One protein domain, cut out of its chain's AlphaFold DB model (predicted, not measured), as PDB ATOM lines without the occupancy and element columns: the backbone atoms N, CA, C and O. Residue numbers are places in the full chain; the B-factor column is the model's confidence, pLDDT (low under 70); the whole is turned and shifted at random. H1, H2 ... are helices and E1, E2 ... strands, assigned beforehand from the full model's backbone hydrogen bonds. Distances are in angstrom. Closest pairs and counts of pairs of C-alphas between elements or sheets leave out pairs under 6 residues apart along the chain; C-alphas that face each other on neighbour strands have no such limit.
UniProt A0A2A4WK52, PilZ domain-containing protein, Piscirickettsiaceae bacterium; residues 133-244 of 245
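AT A GLANCE: This is residues 133 to 244 of the 245 residues of the protein "PilZ domain-containing protein" of Piscirickettsiaceae bacterium (UniProt A0A2A4WK52). A twisted antiparallel sheet of four strands has one face covered by two long helices, H1 and H3, which run the same way and overlap along part of their lengths. The long strand E3 bends, with E2 beside its first part and E4 beside its last, while a long loop, residues 162 to 174, leads from the end of H1 back to the short helix H2 and the edge strand E1. The printed part has 112 residues, with three named helices and four named strands in the order H1 H2 E1 E2 E3 E4 H3; the class is mixed, helices and strands. The sheet's order is E1 E2 E3 E4, a meander, each strand the antiparallel neighbour of the one before. The whole is compact by its radius of gyration of the C-alphas, 15.1 A, yet elongated in outline, spanning 51 by 27 by 20 A.

IN THESE COORDINATES: In the sheet, E1 is residues 180 to 182, E2 residues 187 to 193, 18.6 A long, E3 residues 199 to 209, 27.4 A, and E4 residues 212 to 217, 16.0 A. H1, residues 136 to 161, measures 37.5 A from C-alpha 136 at (66.156, 134.288, 360.938) to C-alpha 161 at (98.315, 118.473, 371.922). H2 is residues 175 to 178. H3, residues 226 to 242, measures 24.2 A and ends with C-alpha 242 at (106.467, 130.326, 367.748).

HOW THE PARTS SIT: E1 and E2 form a hairpin, with N 182 and O 187 2.8 A apart. E2 and E3 form a hairpin, with N 192 and O 200 at 2.8 A. E3 and E4 form a hairpin, with N 207 and O 214 at 2.9 A. E3 bends by 63 degrees at residue 206, and its pairing is staggered: residues 199 to 204 pair with E2, 204 to 209 with E4. H1 is on the sheet at a height of 8.8 A, over E2 and E3; the closest C-alphas of H1 and E3, those of Ala 143 and Pro 206, are 6.0 A apart. H3 is on the same face at a height of 8.9 A, over E2 and E4; its closest C-alpha pair with E2 is Arg 193 and Thr 236, 5.2 A. H1, with residues 146 to 154 alone, touches H3 at a shallow tilt of 25 degrees, the same way; the C-alphas of Leu 147 and Ile 226 are closest, 6.6 A. H2 only grazes the sheet and touches H1, the C-alphas of Gly 159 and Leu 175 being closest at 6.4 A. H2 and H3 are apart. In H1 and H3 every O i to N i+4 pair is within hydrogen-bond range; H2 is too short for one.

THE WHOLE: The C-alphas farthest apart, those of Thr 134 and Gln 169, are 51.4 A apart. The printed part has no cut. The link from H1 to H2 is long, 13 residues. Mean pLDDT of the printed part is 86.8; residues 133, 164 to 174 and 243 to 244 are under 70.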
ATOM      1  N   LYS A 133      61.606 131.125 367.471       56.97
ATOM      2  CA  LYS A 133      60.496 131.711 366.710       56.97
ATOM      3  C   LYS A 133      60.988 132.256 365.366       56.97
ATOM      4  O   LYS A 133      61.500 133.356 365.267       56.97
ATOM      5  N   THR A 134      60.658 131.528 364.299       71.12
ATOM      6  CA  THR A 134      60.679 131.953 362.881       71.12
ATOM      7  C   THR A 134      62.043 132.250 362.230       71.12
ATOM      8  O   THR A 134      62.879 132.980 362.751       71.12
ATOM      9  N   GLY A 135      62.209 131.712 361.011       70.50
ATOM     10  CA  GLY A 135      63.185 132.089 359.977       70.50
ATOM     11  C   GLY A 135      64.593 132.438 360.460       70.50
ATOM     12  O   GLY A 135      65.436 131.564 360.643       70.50
ATOM     13  N   ASN A 136      64.839 133.735 360.633       82.25
ATOM     14  CA  ASN A 136      66.156 134.288 360.938       82.25
ATOM     15  C   ASN A 136      66.695 133.844 362.305       82.25
ATOM     16  O   ASN A 136      67.888 133.575 362.413       82.25
ATOM     17  N   GLU A 137      65.843 133.706 363.327       84.44
ATOM     18  CA  GLU A 137      66.281 133.234 364.650       84.44
ATOM     19  C   GLU A 137      66.779 131.786 364.589       84.44
ATOM     20  O   GLU A 137      67.812 131.456 365.169       84.44
ATOM     21  N   ALA A 138      66.090 130.934 363.825       83.69
ATOM     22  CA  ALA A 138      66.480 129.541 363.632       83.69
ATOM     23  C   ALA A 138      67.819 129.423 362.883       83.69
ATOM     24  O   ALA A 138      68.662 128.600 363.245       83.69
ATOM     25  N   LEU A 139      68.039 130.273 361.873       85.81
ATOM     26  CA  LEU A 139      69.305 130.342 361.138       85.81
ATOM     27  C   LEU A 139      70.458 130.808 362.033       85.81
ATOM     28  O   LEU A 139      71.505 130.163 362.055       85.81
ATOM     29  N   LEU A 140      70.253 131.873 362.812       90.56
ATOM     30  CA  LEU A 140      71.244 132.374 363.768       90.56
ATOM     31  C   LEU A 140      71.553 131.348 364.859       90.56
ATOM     32  O   LEU A 140      72.711 131.165 365.226       90.56
ATOM     33  N   ARG A 141      70.542 130.615 365.340       89.31
ATOM     34  CA  ARG A 141      70.738 129.553 366.333       89.31
ATOM     35  C   ARG A 141      71.545 128.389 365.770       89.31
ATOM     36  O   ARG A 141      72.435 127.888 366.449       89.31
ATOM     37  N   LYS A 142      71.271 127.980 364.530       89.31
ATOM     38  CA  LYS A 142      72.075 126.965 363.840       89.31
ATOM     39  C   LYS A 142      73.523 127.429 363.673       89.31
ATOM     40  O   LYS A 142      74.440 126.670 363.960       89.31
ATOM     41  N   ALA A 143      73.725 128.675 363.250       91.25
ATOM     42  CA  ALA A 143      75.052 129.264 363.107       91.25
ATOM     43  C   ALA A 143      75.816 129.316 364.439       91.25
ATOM     44  O   ALA A 143      77.005 129.020 364.480       91.25
ATOM     45  N   GLN A 144      75.127 129.624 365.539       93.44
ATOM     46  CA  GLN A 144      75.710 129.598 366.878       93.44
ATOM     47  C   GLN A 144      76.173 128.194 367.278       93.44
ATOM     48  O   GLN A 144      77.274 128.061 367.800       93.44
ATOM     49  N   ILE A 145      75.348 127.162 367.063       91.62
ATOM     50  CA  ILE A 145      75.715 125.774 367.391       91.62
ATOM     51  C   ILE A 145      77.003 125.400 366.652       91.62
ATOM     52  O   ILE A 145      77.962 124.960 367.276       91.62
ATOM     53  N   LEU A 146      77.071 125.697 365.350       92.19
ATOM     54  CA  LEU A 146      78.265 125.439 364.542       92.19
ATOM     55  C   LEU A 146      79.495 126.215 365.030       92.19
ATOM     56  O   LEU A 146      80.588 125.655 365.066       92.19
ATOM     57  N   LEU A 147      79.327 127.483 365.417       95.56
ATOM     58  CA  LEU A 147      80.402 128.277 366.011       95.56
ATOM     59  C   LEU A 147      80.905 127.637 367.303       95.56
ATOM     60  O   LEU A 147      82.110 127.490 367.486       95.56
ATOM     61  N   PHE A 148      79.998 127.233 368.189       95.06
ATOM     62  CA  PHE A 148      80.366 126.668 369.481       95.06
ATOM     63  C   PHE A 148      81.091 125.333 369.316       95.06
ATOM     64  O   PHE A 148      82.177 125.181 369.868       95.06
ATOM     65  N   ASP A 149      80.558 124.431 368.492       93.12
ATOM     66  CA  ASP A 149      81.170 123.133 368.204       93.12
ATOM     67  C   ASP A 149      82.567 123.288 367.586       93.12
ATOM     68  O   ASP A 149      83.502 122.574 367.954       93.12
ATOM     69  N   ALA A 150      82.734 124.241 366.663       94.25
ATOM     70  CA  ALA A 150      84.017 124.517 366.028       94.25
ATOM     71  C   ALA A 150      85.056 125.035 367.033       94.25
ATOM     72  O   ALA A 150      86.178 124.522 367.077       94.25
ATOM     73  N   ILE A 151      84.690 126.021 367.859       95.69
ATOM     74  CA  ILE A 151      85.607 126.591 368.853       95.69
ATOM     75  C   ILE A 151      85.922 125.585 369.964       95.69
ATOM     76  O   ILE A 151      87.074 125.476 370.382       95.69
ATOM     77  N   GLU A 152      84.932 124.822 370.428       93.50
ATOM     78  CA  GLU A 152      85.130 123.762 371.416       93.50
ATOM     79  C   GLU A 152      86.044 122.659 370.869       93.50
ATOM     80  O   GLU A 152      87.029 122.303 371.517       93.50
ATOM     81  N   GLY A 153      85.803 122.199 369.639       92.31
ATOM     82  CA  GLY A 153      86.652 121.212 368.975       92.31
ATOM     83  C   GLY A 153      88.097 121.686 368.804       92.31
ATOM     84  O   GLY A 153      89.032 120.925 369.074       92.31
ATOM     85  N   PHE A 154      88.298 122.947 368.412       93.44
ATOM     86  CA  PHE A 154      89.630 123.548 368.318       93.44
ATOM     87  C   PHE A 154      90.317 123.605 369.690       93.44
ATOM     88  O   PHE A 154      91.440 123.116 369.839       93.44
ATOM     89  N   ARG A 155      89.633 124.149 370.708       91.50
ATOM     90  CA  ARG A 155      90.132 124.269 372.088       91.50
ATOM     91  C   ARG A 155      90.553 122.915 372.647       91.50
ATOM     92  O   ARG A 155      91.650 122.792 373.190       91.50
ATOM     93  N   ASP A 156      89.693 121.912 372.522       89.44
ATOM     94  CA  ASP A 156      89.924 120.587 373.092       89.44
ATOM     95  C   ASP A 156      91.075 119.876 372.372       89.44
ATOM     96  O   ASP A 156      91.933 119.260 373.015       89.44
ATOM     97  N   ARG A 157      91.163 120.014 371.040       89.81
ATOM     98  CA  ARG A 157      92.281 119.459 370.269       89.81
ATOM     99  C   ARG A 157      93.599 120.118 370.649       89.81
ATOM    100  O   ARG A 157      94.568 119.406 370.910       89.81
ATOM    101  N   LEU A 158      93.632 121.444 370.718       87.19
ATOM    102  CA  LEU A 158      94.813 122.194 371.120       87.19
ATOM    103  C   LEU A 158      95.250 121.820 372.546       87.19
ATOM    104  O   LEU A 158      96.420 121.522 372.773       87.19
ATOM    105  N   GLY A 159      94.299 121.740 373.482       84.31
ATOM    106  CA  GLY A 159      94.546 121.285 374.849       84.31
ATOM    107  C   GLY A 159      95.130 119.872 374.906       84.31
ATOM    108  O   GLY A 159      96.067 119.637 375.660       84.31
ATOM    109  N   SER A 160      94.642 118.948 374.069       84.44
ATOM    110  CA  SER A 160      95.188 117.584 373.993       84.44
ATOM    111  C   SER A 160      96.624 117.531 373.460       84.44
ATOM    112  O   SER A 160      97.405 116.700 373.909       84.44
ATOM    113  N   LEU A 161      96.978 118.415 372.520       84.62
ATOM    114  CA  LEU A 161      98.315 118.473 371.922       84.62
ATOM    115  C   LEU A 161      99.338 119.144 372.846       84.62
ATOM    116  O   LEU A 161     100.510 118.790 372.814       84.62
ATOM    117  N   LEU A 162      98.888 120.090 373.672       80.38
ATOM    118  CA  LEU A 162      99.731 120.858 374.588       80.38
ATOM    119  C   LEU A 162      99.694 120.340 376.036       80.38
ATOM    120  O   LEU A 162     100.296 120.942 376.922       80.38
ATOM    121  N   ALA A 163      99.017 119.216 376.292       71.12
ATOM    122  CA  ALA A 163      98.872 118.635 377.630       71.12
ATOM    123  C   ALA A 163     100.214 118.256 378.287       71.12
ATOM    124  O   ALA A 163     100.329 118.303 379.510       71.12
ATOM    125  N   GLU A 164     101.221 117.899 377.483       66.50
ATOM    126  CA  GLU A 164     102.569 117.529 377.947       66.50
ATOM    127  C   GLU A 164     103.577 118.686 377.861       66.50
ATOM    128  O   GLU A 164     104.702 118.570 378.342       66.50
ATOM    129  N   THR A 165     103.185 119.816 377.270       65.56
ATOM    130  CA  THR A 165     104.028 121.010 377.197       65.56
ATOM    131  C   THR A 165     103.761 121.895 378.407       65.56
ATOM    132  O   THR A 165     102.610 122.202 378.720       65.56
ATOM    133  N   ALA A 166     104.821 122.305 379.093       64.69
ATOM    134  CA  ALA A 166     104.733 123.264 380.181       64.69
ATOM    135  C   ALA A 166     105.066 124.672 379.676       64.69
ATOM    136  O   ALA A 166     105.854 124.829 378.741       64.69
ATOM    137  N   ASP A 167     104.469 125.698 380.280       64.69
ATOM    138  CA  ASP A 167     104.932 127.072 380.094       64.69
ATOM    139  C   ASP A 167     106.339 127.277 380.689       64.69
ATOM    140  O   ASP A 167     106.908 126.387 381.324       64.69
ATOM    141  N   GLU A 168     106.915 128.466 380.504       61.81
ATOM    142  CA  GLU A 168     108.239 128.819 381.041       61.81
ATOM    143  C   GLU A 168     108.337 128.684 382.572       61.81
ATOM    144  O   GLU A 168     109.436 128.632 383.122       61.81
ATOM    145  N   GLN A 169     107.200 128.621 383.275       60.41
ATOM    146  CA  GLN A 169     107.121 128.421 384.720       60.41
ATOM    147  C   GLN A 169     106.830 126.963 385.116       60.41
ATOM    148  O   GLN A 169     106.657 126.680 386.303       60.41
ATOM    149  N   GLY A 170     106.796 126.026 384.162       61.22
ATOM    150  CA  GLY A 170     106.549 124.609 384.421       61.22
ATOM    151  C   GLY A 170     105.069 124.245 384.590       61.22
ATOM    152  O   GLY A 170     104.771 123.112 384.973       61.22
ATOM    153  N   ASN A 171     104.131 125.162 384.323       62.19
ATOM    154  CA  ASN A 171     102.701 124.899 384.471       62.19
ATOM    155  C   ASN A 171     102.080 124.369 383.169       62.19
ATOM    156  O   ASN A 171     102.451 124.814 382.082       62.19
ATOM    157  N   PRO A 172     101.069 123.485 383.250       63.81
ATOM    158  CA  PRO A 172     100.281 123.101 382.085       63.81
ATOM    159  C   PRO A 172      99.588 124.325 381.484       63.81
ATOM    160  O   PRO A 172      98.997 125.129 382.216       63.81
ATOM    161  N   PHE A 173      99.590 124.441 380.156       64.50
ATOM    162  CA  PHE A 173      98.879 125.516 379.472       64.50
ATOM    163  C   PHE A 173      97.377 125.481 379.809       64.50
ATOM    164  O   PHE A 173      96.631 124.602 379.372       64.50
ATOM    165  N   LYS A 174      96.889 126.479 380.558       67.50
ATOM    166  CA  LYS A 174      95.457 126.643 380.874       67.50
ATOM    167  C   LYS A 174      94.713 127.326 379.725       67.50
ATOM    168  O   LYS A 174      94.176 128.420 379.863       67.50
ATOM    169  N   LEU A 175      94.675 126.667 378.571       72.31
ATOM    170  CA  LEU A 175      94.059 127.207 377.351       72.31
ATOM    171  C   LEU A 175      92.543 127.331 377.471       72.31
ATOM    172  O   LEU A 175      91.953 128.222 376.870       72.31
ATOM    173  N   GLY A 176      91.918 126.496 378.306       70.44
ATOM    174  CA  GLY A 176      90.473 126.520 378.528       70.44
ATOM    175  C   GLY A 176      89.938 127.885 378.969       70.44
ATOM    176  O   GLY A 176      88.862 128.270 378.531       70.44
ATOM    177  N   SER A 177      90.699 128.660 379.756       78.69
ATOM    178  CA  SER A 177      90.274 129.994 380.221       78.69
ATOM    179  C   SER A 177      90.361 131.100 379.162       78.69
ATOM    180  O   SER A 177      89.891 132.220 379.390       78.69
ATOM    181  N   LEU A 178      90.975 130.818 378.011       85.38
ATOM    182  CA  LEU A 178      91.033 131.769 376.901       85.38
ATOM    183  C   LEU A 178      89.710 131.833 376.128       85.38
ATOM    184  O   LEU A 178      89.457 132.835 375.467       85.38
ATOM    185  N   PHE A 179      88.870 130.803 376.253       92.69
ATOM    186  CA  PHE A 179      87.599 130.681 375.550       92.69
ATOM    187  C   PHE A 179      86.433 130.847 376.523       92.69
ATOM    188  O   PHE A 179      86.398 130.203 377.572       92.69
ATOM    189  N   GLU A 180      85.457 131.679 376.174       93.88
ATOM    190  CA  GLU A 180      84.267 131.910 376.997       93.88
ATOM    191  C   GLU A 180      83.007 131.836 376.141       93.88
ATOM    192  O   GLU A 180      82.801 132.639 375.235       93.88
ATOM    193  N   PHE A 181      82.160 130.849 376.420       94.06
ATOM    194  CA  PHE A 181      80.934 130.608 375.667       94.06
ATOM    195  C   PHE A 181      79.772 131.306 376.363       94.06
ATOM    196  O   PHE A 181      79.511 131.061 377.541       94.06
ATOM    197  N   SER A 182      79.040 132.131 375.621       93.44
ATOM    198  CA  SER A 182      77.871 132.858 376.114       93.44
ATOM    199  C   SER A 182      76.617 132.452 375.329       93.44
ATOM    200  O   SER A 182      76.220 133.125 374.373       93.44
ATOM    201  N   PRO A 183      75.936 131.350 375.720       85.69
ATOM    202  CA  PRO A 183      74.778 130.834 374.992       85.69
ATOM    203  C   PRO A 183      73.614 131.823 374.859       85.69
ATOM    204  O   PRO A 183      72.844 131.718 373.904       85.69
ATOM    205  N   ASN A 184      73.489 132.751 375.816       84.94
ATOM    206  CA  ASN A 184      72.417 133.746 375.889       84.94
ATOM    207  C   ASN A 184      72.583 134.877 374.867       84.94
ATOM    208  O   ASN A 184      71.592 135.392 374.366       84.94
ATOM    209  N   THR A 185      73.825 135.253 374.558       86.38
ATOM    210  CA  THR A 185      74.168 136.300 373.580       86.38
ATOM    211  C   THR A 185      74.559 135.716 372.225       86.38
ATOM    212  O   THR A 185      74.974 136.450 371.339       86.38
ATOM    213  N   LEU A 186      74.417 134.397 372.062       89.94
ATOM    214  CA  LEU A 186      74.818 133.648 370.873       89.94
ATOM    215  C   LEU A 186      76.302 133.808 370.509       89.94
ATOM    216  O   LEU A 186      76.662 133.663 369.347       89.94
ATOM    217  N   SER A 187      77.161 134.090 371.488       95.50
ATOM    218  CA  SER A 187      78.528 134.541 371.230       95.50
ATOM    219  C   SER A 187      79.581 133.704 371.945       95.50
ATOM    220  O   SER A 187      79.307 133.040 372.949       95.50
ATOM    221  N   VAL A 188      80.801 133.739 371.419       96.62
ATOM    222  CA  VAL A 188      81.985 133.138 372.036       96.62
ATOM    223  C   VAL A 188      83.113 134.158 372.056       96.62
ATOM    224  O   VAL A 188      83.400 134.800 371.049       96.62
ATOM    225  N   THR A 189      83.749 134.335 373.207       96.56
ATOM    226  CA  THR A 189      84.959 135.143 373.321       96.56
ATOM    227  C   THR A 189      86.167 134.251 373.101       96.56
ATOM    228  O   THR A 189      86.325 133.239 373.786       96.56
ATOM    229  N   ILE A 190      87.005 134.632 372.142       95.62
ATOM    230  CA  ILE A 190      88.175 133.879 371.695       95.62
ATOM    231  C   ILE A 190      89.446 134.739 371.768       95.62
ATOM    232  O   ILE A 190      89.359 135.971 371.686       95.62
ATOM    233  N   PRO A 191      90.629 134.124 371.944       93.94
ATOM    234  CA  PRO A 191      91.903 134.824 371.845       93.94
ATOM    235  C   PRO A 191      92.281 135.029 370.370       93.94
ATOM    236  O   PRO A 191      92.275 134.070 369.607       93.94
ATOM    237  N   LEU A 192      92.643 136.249 369.982       93.00
ATOM    238  CA  LEU A 192      93.149 136.575 368.648       93.00
ATOM    239  C   LEU A 192      94.428 137.406 368.743       93.00
ATOM    240  O   LEU A 192      94.672 138.093 369.739       93.00
ATOM    241  N   ARG A 193      95.245 137.358 367.693       91.31
ATOM    242  CA  ARG A 193      96.407 138.232 367.549       91.31
ATOM    243  C   ARG A 193      95.959 139.652 367.203       91.31
ATOM    244  O   ARG A 193      95.298 139.896 366.199       91.31
ATOM    245  N   GLY A 194      96.344 140.604 368.038       87.69
ATOM    246  CA  GLY A 194      96.102 142.022 367.843       87.69
ATOM    247  C   GLY A 194      97.056 142.639 366.817       87.69
ATOM    248  O   GLY A 194      98.140 142.109 366.553       87.69
ATOM    249  N   PRO A 195      96.710 143.814 366.265       84.62
ATOM    250  CA  PRO A 195      97.510 144.489 365.240       84.62
ATOM    251  C   PRO A 195      98.894 144.928 365.736       84.62
ATOM    252  O   PRO A 195      99.763 145.253 364.930       84.62
ATOM    253  N   LYS A 196      99.109 144.965 367.057       85.06
ATOM    254  CA  LYS A 196     100.394 145.311 367.675       85.06
ATOM    255  C   LYS A 196     101.209 144.078 368.077       85.06
ATOM    256  O   LYS A 196     102.241 144.241 368.719       85.06
ATOM    257  N   GLY A 197     100.766 142.873 367.705       82.88
ATOM    258  CA  GLY A 197     101.385 141.626 368.151       82.88
ATOM    259  C   GLY A 197     101.086 141.309 369.616       82.88
ATOM    260  O   GLY A 197     101.916 140.728 370.297       82.88
ATOM    261  N   ASP A 198      99.934 141.737 370.124       86.69
ATOM    262  CA  ASP A 198      99.447 141.446 371.469       86.69
ATOM    263  C   ASP A 198      98.296 140.435 371.435       86.69
ATOM    264  O   ASP A 198      97.557 140.358 370.459       86.69
ATOM    265  N   LEU A 199      98.116 139.651 372.501       88.88
ATOM    266  CA  LEU A 199      96.967 138.749 372.600       88.88
ATOM    267  C   LEU A 199      95.730 139.532 373.050       88.88
ATOM    268  O   LEU A 199      95.670 140.016 374.182       88.88
ATOM    269  N   ILE A 200      94.727 139.615 372.183       92.06
ATOM    270  CA  ILE A 200      93.463 140.304 372.451       92.06
ATOM    271  C   ILE A 200      92.321 139.300 372.591       92.06
ATOM    272  O   ILE A 200      92.320 138.236 371.978       92.06
ATOM    273  N   ARG A 201      91.319 139.644 373.404       93.69
ATOM    274  CA  ARG A 201      90.056 138.899 373.472       93.69
ATOM    275  C   ARG A 201      89.053 139.550 372.527       93.69
ATOM    276  O   ARG A 201      88.911 140.775 372.536       93.69
ATOM    277  N   ARG A 202      88.373 138.732 371.728       94.88
ATOM    278  CA  ARG A 202      87.329 139.164 370.795       94.88
ATOM    279  C   ARG A 202      86.086 138.325 370.966       94.88
ATOM    280  O   ARG A 202      86.164 137.099 370.965       94.88
ATOM    281  N   THR A 203      84.951 138.988 371.130       96.94
ATOM    282  CA  THR A 203      83.648 138.328 371.200       96.94
ATOM    283  C   THR A 203      83.078 138.203 369.803       96.94
ATOM    284  O   THR A 203      82.795 139.212 369.173       96.94
ATOM    285  N   VAL A 204      82.901 136.971 369.333       97.38
ATOM    286  CA  VAL A 204      82.404 136.655 367.993       97.38
ATOM    287  C   VAL A 204      80.984 136.114 368.087       97.38
ATOM    288  O   VAL A 204      80.700 135.244 368.915       97.38
ATOM    289  N   SER A 205      80.094 136.621 367.237       97.19
ATOM    290  CA  SER A 205      78.687 136.208 367.167       97.19
ATOM    291  C   SER A 205      78.262 135.987 365.714       97.19
ATOM    292  O   SER A 205      78.723 136.714 364.834       97.19
ATOM    293  N   PRO A 206      77.368 135.028 365.421       96.25
ATOM    294  CA  PRO A 206      76.756 134.943 364.106       96.25
ATOM    295  C   PRO A 206      75.785 136.113 363.911       96.25
ATOM    296  O   PRO A 206      74.969 136.408 364.786       96.25
ATOM    297  N   VAL A 207      75.833 136.750 362.745       94.69
ATOM    298  CA  VAL A 207      74.922 137.829 362.342       94.69
ATOM    299  C   VAL A 207      74.446 137.611 360.907       94.69
ATOM    300  O   VAL A 207      75.080 136.906 360.120       94.69
ATOM    301  N   ILE A 208      73.306 138.207 360.550       92.44
ATOM    302  CA  ILE A 208      72.827 138.212 359.164       92.44
ATOM    303  C   ILE A 208      73.355 139.471 358.481       92.44
ATOM    304  O   ILE A 208      72.951 140.580 358.827       92.44
ATOM    305  N   SER A 209      74.208 139.290 357.476       91.06
ATOM    306  CA  SER A 209      74.748 140.353 356.627       91.06
ATOM    307  C   SER A 209      74.454 140.026 355.164       91.06
ATOM    308  O   SER A 209      74.761 138.935 354.688       91.06
ATOM    309  N   ASN A 210      73.814 140.947 354.438       86.19
ATOM    310  CA  ASN A 210      73.458 140.773 353.021       86.19
ATOM    311  C   ASN A 210      72.723 139.450 352.705       86.19
ATOM    312  O   ASN A 210      72.987 138.810 351.691       86.19
ATOM    313  N   SER A 211      71.778 139.047 353.563       83.12
ATOM    314  CA  SER A 211      71.027 137.774 353.477       83.12
ATOM    315  C   SER A 211      71.854 136.496 353.681       83.12
ATOM    316  O   SER A 211      71.316 135.402 353.530       83.12
ATOM    317  N   ASN A 212      73.122 136.621 354.067       86.56
ATOM    318  CA  ASN A 212      73.991 135.508 354.429       86.56
ATOM    319  C   ASN A 212      74.294 135.535 355.928       86.56
ATOM    320  O   ASN A 212      74.242 136.582 356.572       86.56
ATOM    321  N   ILE A 213      74.623 134.371 356.479       92.19
ATOM    322  CA  ILE A 213      75.182 134.273 357.825       92.19
ATOM    323  C   ILE A 213      76.681 134.552 357.732       92.19
ATOM    324  O   ILE A 213      77.376 133.884 356.971       92.19
ATOM    325  N   VAL A 214      77.153 135.510 358.524       95.81
ATOM    326  CA  VAL A 214      78.577 135.812 358.739       95.81
ATOM    327  C   VAL A 214      78.864 135.819 360.240       95.81
ATOM    328  O   VAL A 214      77.929 135.812 361.046       95.81
ATOM    329  N   TYR A 215      80.135 135.836 360.628       96.75
ATOM    330  CA  TYR A 215      80.533 135.955 362.031       96.75
ATOM    331  C   TYR A 215      81.172 137.318 362.262       96.75
ATOM    332  O   TYR A 215      82.131 137.671 361.587       96.75
ATOM    333  N   GLU A 216      80.631 138.091 363.193       96.88
ATOM    334  CA  GLU A 216      81.087 139.448 363.491       96.88
ATOM    335  C   GLU A 216      81.717 139.495 364.881       96.88
ATOM    336  O   GLU A 216      81.166 138.943 365.840       96.88
ATOM    337  N   ALA A 217      82.885 140.127 364.975       95.94
ATOM    338  CA  ALA A 217      83.549 140.413 366.235       95.94
ATOM    339  C   ALA A 217      83.049 141.731 366.847       95.94
ATOM    340  O   ALA A 217      82.559 142.621 366.154       95.94
ATOM    341  N   ASP A 218      83.241 141.894 368.153       94.31
ATOM    342  CA  ASP A 218      82.876 143.100 368.908       94.31
ATOM    343  C   ASP A 218      83.569 144.401 368.451       94.31
ATOM    344  O   ASP A 218      83.090 145.488 368.777       94.31
ATOM    345  N   ASP A 219      84.649 144.319 367.669       92.00
ATOM    346  CA  ASP A 219      85.298 145.468 367.026       92.00
ATOM    347  C   ASP A 219      84.769 145.786 365.614       92.00
ATOM    348  O   ASP A 219      85.261 146.712 364.965       92.00
ATOM    349  N   GLY A 220      83.757 145.049 365.148       91.88
ATOM    350  CA  GLY A 220      83.129 145.203 363.837       91.88
ATOM    351  C   GLY A 220      83.840 144.472 362.697       91.88
ATOM    352  O   GLY A 220      83.387 144.559 361.554       91.88
ATOM    353  N   SER A 221      84.938 143.754 362.964       92.38
ATOM    354  CA  SER A 221      85.534 142.863 361.965       92.38
ATOM    355  C   SER A 221      84.596 141.691 361.647       92.38
ATOM    356  O   SER A 221      83.866 141.203 362.511       92.38
ATOM    357  N   GLN A 222      84.584 141.257 360.383       94.69
ATOM    358  CA  GLN A 222      83.707 140.189 359.906       94.69
ATOM    359  C   GLN A 222      84.507 139.045 359.290       94.69
ATOM    360  O   GLN A 222      85.405 139.260 358.478       94.69
ATOM    361  N   PHE A 223      84.102 137.830 359.632       95.81
ATOM    362  CA  PHE A 223      84.556 136.575 359.053       95.81
ATOM    363  C   PHE A 223      83.439 136.029 358.158       95.81
ATOM    364  O   PHE A 223      82.288 135.894 358.591       95.81
ATOM    365  N   ALA A 224      83.758 135.723 356.900       93.25
ATOM    366  CA  ALA A 224      82.762 135.278 355.925       93.25
ATOM    367  C   ALA A 224      82.236 133.867 356.235       93.25
ATOM    368  O   ALA A 224      81.122 133.515 355.844       93.25
ATOM    369  N   SER A 225      83.023 133.059 356.945       93.94
ATOM    370  CA  SER A 225      82.705 131.682 357.290       93.94
ATOM    371  C   SER A 225      83.311 131.261 358.630       93.94
ATOM    372  O   SER A 225      84.184 131.922 359.187       93.94
ATOM    373  N   ILE A 226      82.871 130.105 359.137       94.31
ATOM    374  CA  ILE A 226      83.455 129.506 360.345       94.31
ATOM    375  C   ILE A 226      84.911 129.075 360.120       94.31
ATOM    376  O   ILE A 226      85.698 129.031 361.059       94.31
ATOM    377  N   ILE A 227      85.277 128.784 358.867       94.81
ATOM    378  CA  ILE A 227      86.643 128.423 358.492       94.81
ATOM    379  C   ILE A 227      87.572 129.617 358.682       94.81
ATOM    380  O   ILE A 227      88.658 129.436 359.214       94.81
ATOM    381  N   ASP A 228      87.123 130.827 358.344       95.94
ATOM    382  CA  ASP A 228      87.923 132.042 358.538       95.94
ATOM    383  C   ASP A 228      88.179 132.300 360.033       95.94
ATOM    384  O   ASP A 228      89.299 132.618 360.422       95.94
ATOM    385  N   VAL A 229      87.176 132.069 360.893       96.31
ATOM    386  CA  VAL A 229      87.343 132.150 362.360       96.31
ATOM    387  C   VAL A 229      88.377 131.131 362.857       96.31
ATOM    388  O   VAL A 229      89.230 131.457 363.681       96.31
ATOM    389  N   LEU A 230      88.308 129.886 362.372       96.69
ATOM    390  CA  LEU A 230      89.250 128.826 362.746       96.69
ATOM    391  C   LEU A 230      90.665 129.080 362.214       96.69
ATOM    392  O   LEU A 230      91.629 128.746 362.901       96.69
ATOM    393  N   GLN A 231      90.794 129.664 361.023       95.75
ATOM    394  CA  GLN A 231      92.082 130.026 360.439       95.75
ATOM    395  C   GLN A 231      92.768 131.099 361.284       95.75
ATOM    396  O   GLN A 231      93.907 130.912 361.693       95.75
ATOM    397  N   GLU A 232      92.051 132.159 361.648       95.06
ATOM    398  CA  GLU A 232      92.586 133.236 362.492       95.06
ATOM    399  C   GLU A 232      92.979 132.743 363.892       95.06
ATOM    400  O   GLU A 232      93.991 133.165 364.460       95.06
ATOM    401  N   LEU A 233      92.231 131.782 364.443       94.88
ATOM    402  CA  LEU A 233      92.630 131.077 365.661       94.88
ATOM    403  C   LEU A 233      93.902 130.253 365.467       94.88
ATOM    404  O   LEU A 233      94.793 130.305 366.316       94.88
ATOM    405  N   SER A 234      93.997 129.501 364.370       94.88
ATOM    406  CA  SER A 234      95.191 128.727 364.034       94.88
ATOM    407  C   SER A 234      96.420 129.630 363.943       94.88
ATOM    408  O   SER A 234      97.403 129.376 364.633       94.88
ATOM    409  N   ASP A 235      96.332 130.721 363.184       94.19
ATOM    410  CA  ASP A 235      97.418 131.684 362.980       94.19
ATOM    411  C   ASP A 235      97.816 132.367 364.300       94.19
ATOM    412  O   ASP A 235      98.998 132.564 364.595       94.19
ATOM    413  N   THR A 236      96.828 132.678 365.148       93.12
ATOM    414  CA  THR A 236      97.064 133.218 366.493       93.12
ATOM    415  C   THR A 236      97.863 132.241 367.352       93.12
ATOM    416  O   THR A 236      98.830 132.643 368.002       93.12
ATOM    417  N   PHE A 237      97.492 130.959 367.376       90.62
ATOM    418  CA  PHE A 237      98.191 129.966 368.193       90.62
ATOM    419  C   PHE A 237      99.538 129.545 367.609       90.62
ATOM    420  O   PHE A 237     100.459 129.297 368.384       90.62
ATOM    421  N   GLU A 238      99.697 129.528 366.286       90.88
ATOM    422  CA  GLU A 238     101.006 129.374 365.650       90.88
ATOM    423  C   GLU A 238     101.951 130.494 366.097       90.88
ATOM    424  O   GLU A 238     103.057 130.214 366.556       90.88
ATOM    425  N   TRP A 239     101.487 131.748 366.078       89.56
ATOM    426  CA  TRP A 239     102.259 132.885 366.574       89.56
ATOM    427  C   TRP A 239     102.636 132.727 368.059       89.56
ATOM    428  O   TRP A 239     103.826 132.758 368.379       89.56
ATOM    429  N   ILE A 240     101.667 132.463 368.948       85.50
ATOM    430  CA  ILE A 240     101.910 132.265 370.394       85.50
ATOM    431  C   ILE A 240     102.940 131.158 370.654       85.50
ATOM    432  O   ILE A 240     103.767 131.281 371.556       85.50
ATOM    433  N   LEU A 241     102.860 130.049 369.916       83.69
ATOM    434  CA  LEU A 241     103.756 128.907 370.093       83.69
ATOM    435  C   LEU A 241     105.129 129.145 369.453       83.69
ATOM    436  O   LEU A 241     106.119 128.616 369.948       83.69
ATOM    437  N   SER A 242     105.204 129.952 368.391       83.19
ATOM    438  CA  SER A 242     106.467 130.326 367.748       83.19
ATOM    439  C   SER A 242     107.308 131.286 368.589       83.19
ATOM    440  O   SER A 242     108.520 131.136 368.610       83.19
ATOM    441  N   GLU A 243     106.693 132.219 369.329       68.44
ATOM    442  CA  GLU A 243     107.421 133.137 370.226       68.44
ATOM    443  C   GLU A 243     108.002 132.445 371.467       68.44
ATOM    444  O   GLU A 243     108.825 133.026 372.172       68.44
ATOM    445  N   LYS A 244     107.570 131.212 371.745       57.19
ATOM    446  CA  LYS A 244     108.034 130.397 372.873       57.19
ATOM    447  C   LYS A 244     109.163 129.420 372.518       57.19
ATOM    448  O   LYS A 244     109.646 128.738 373.422       57.19
TER     449      LYS A 244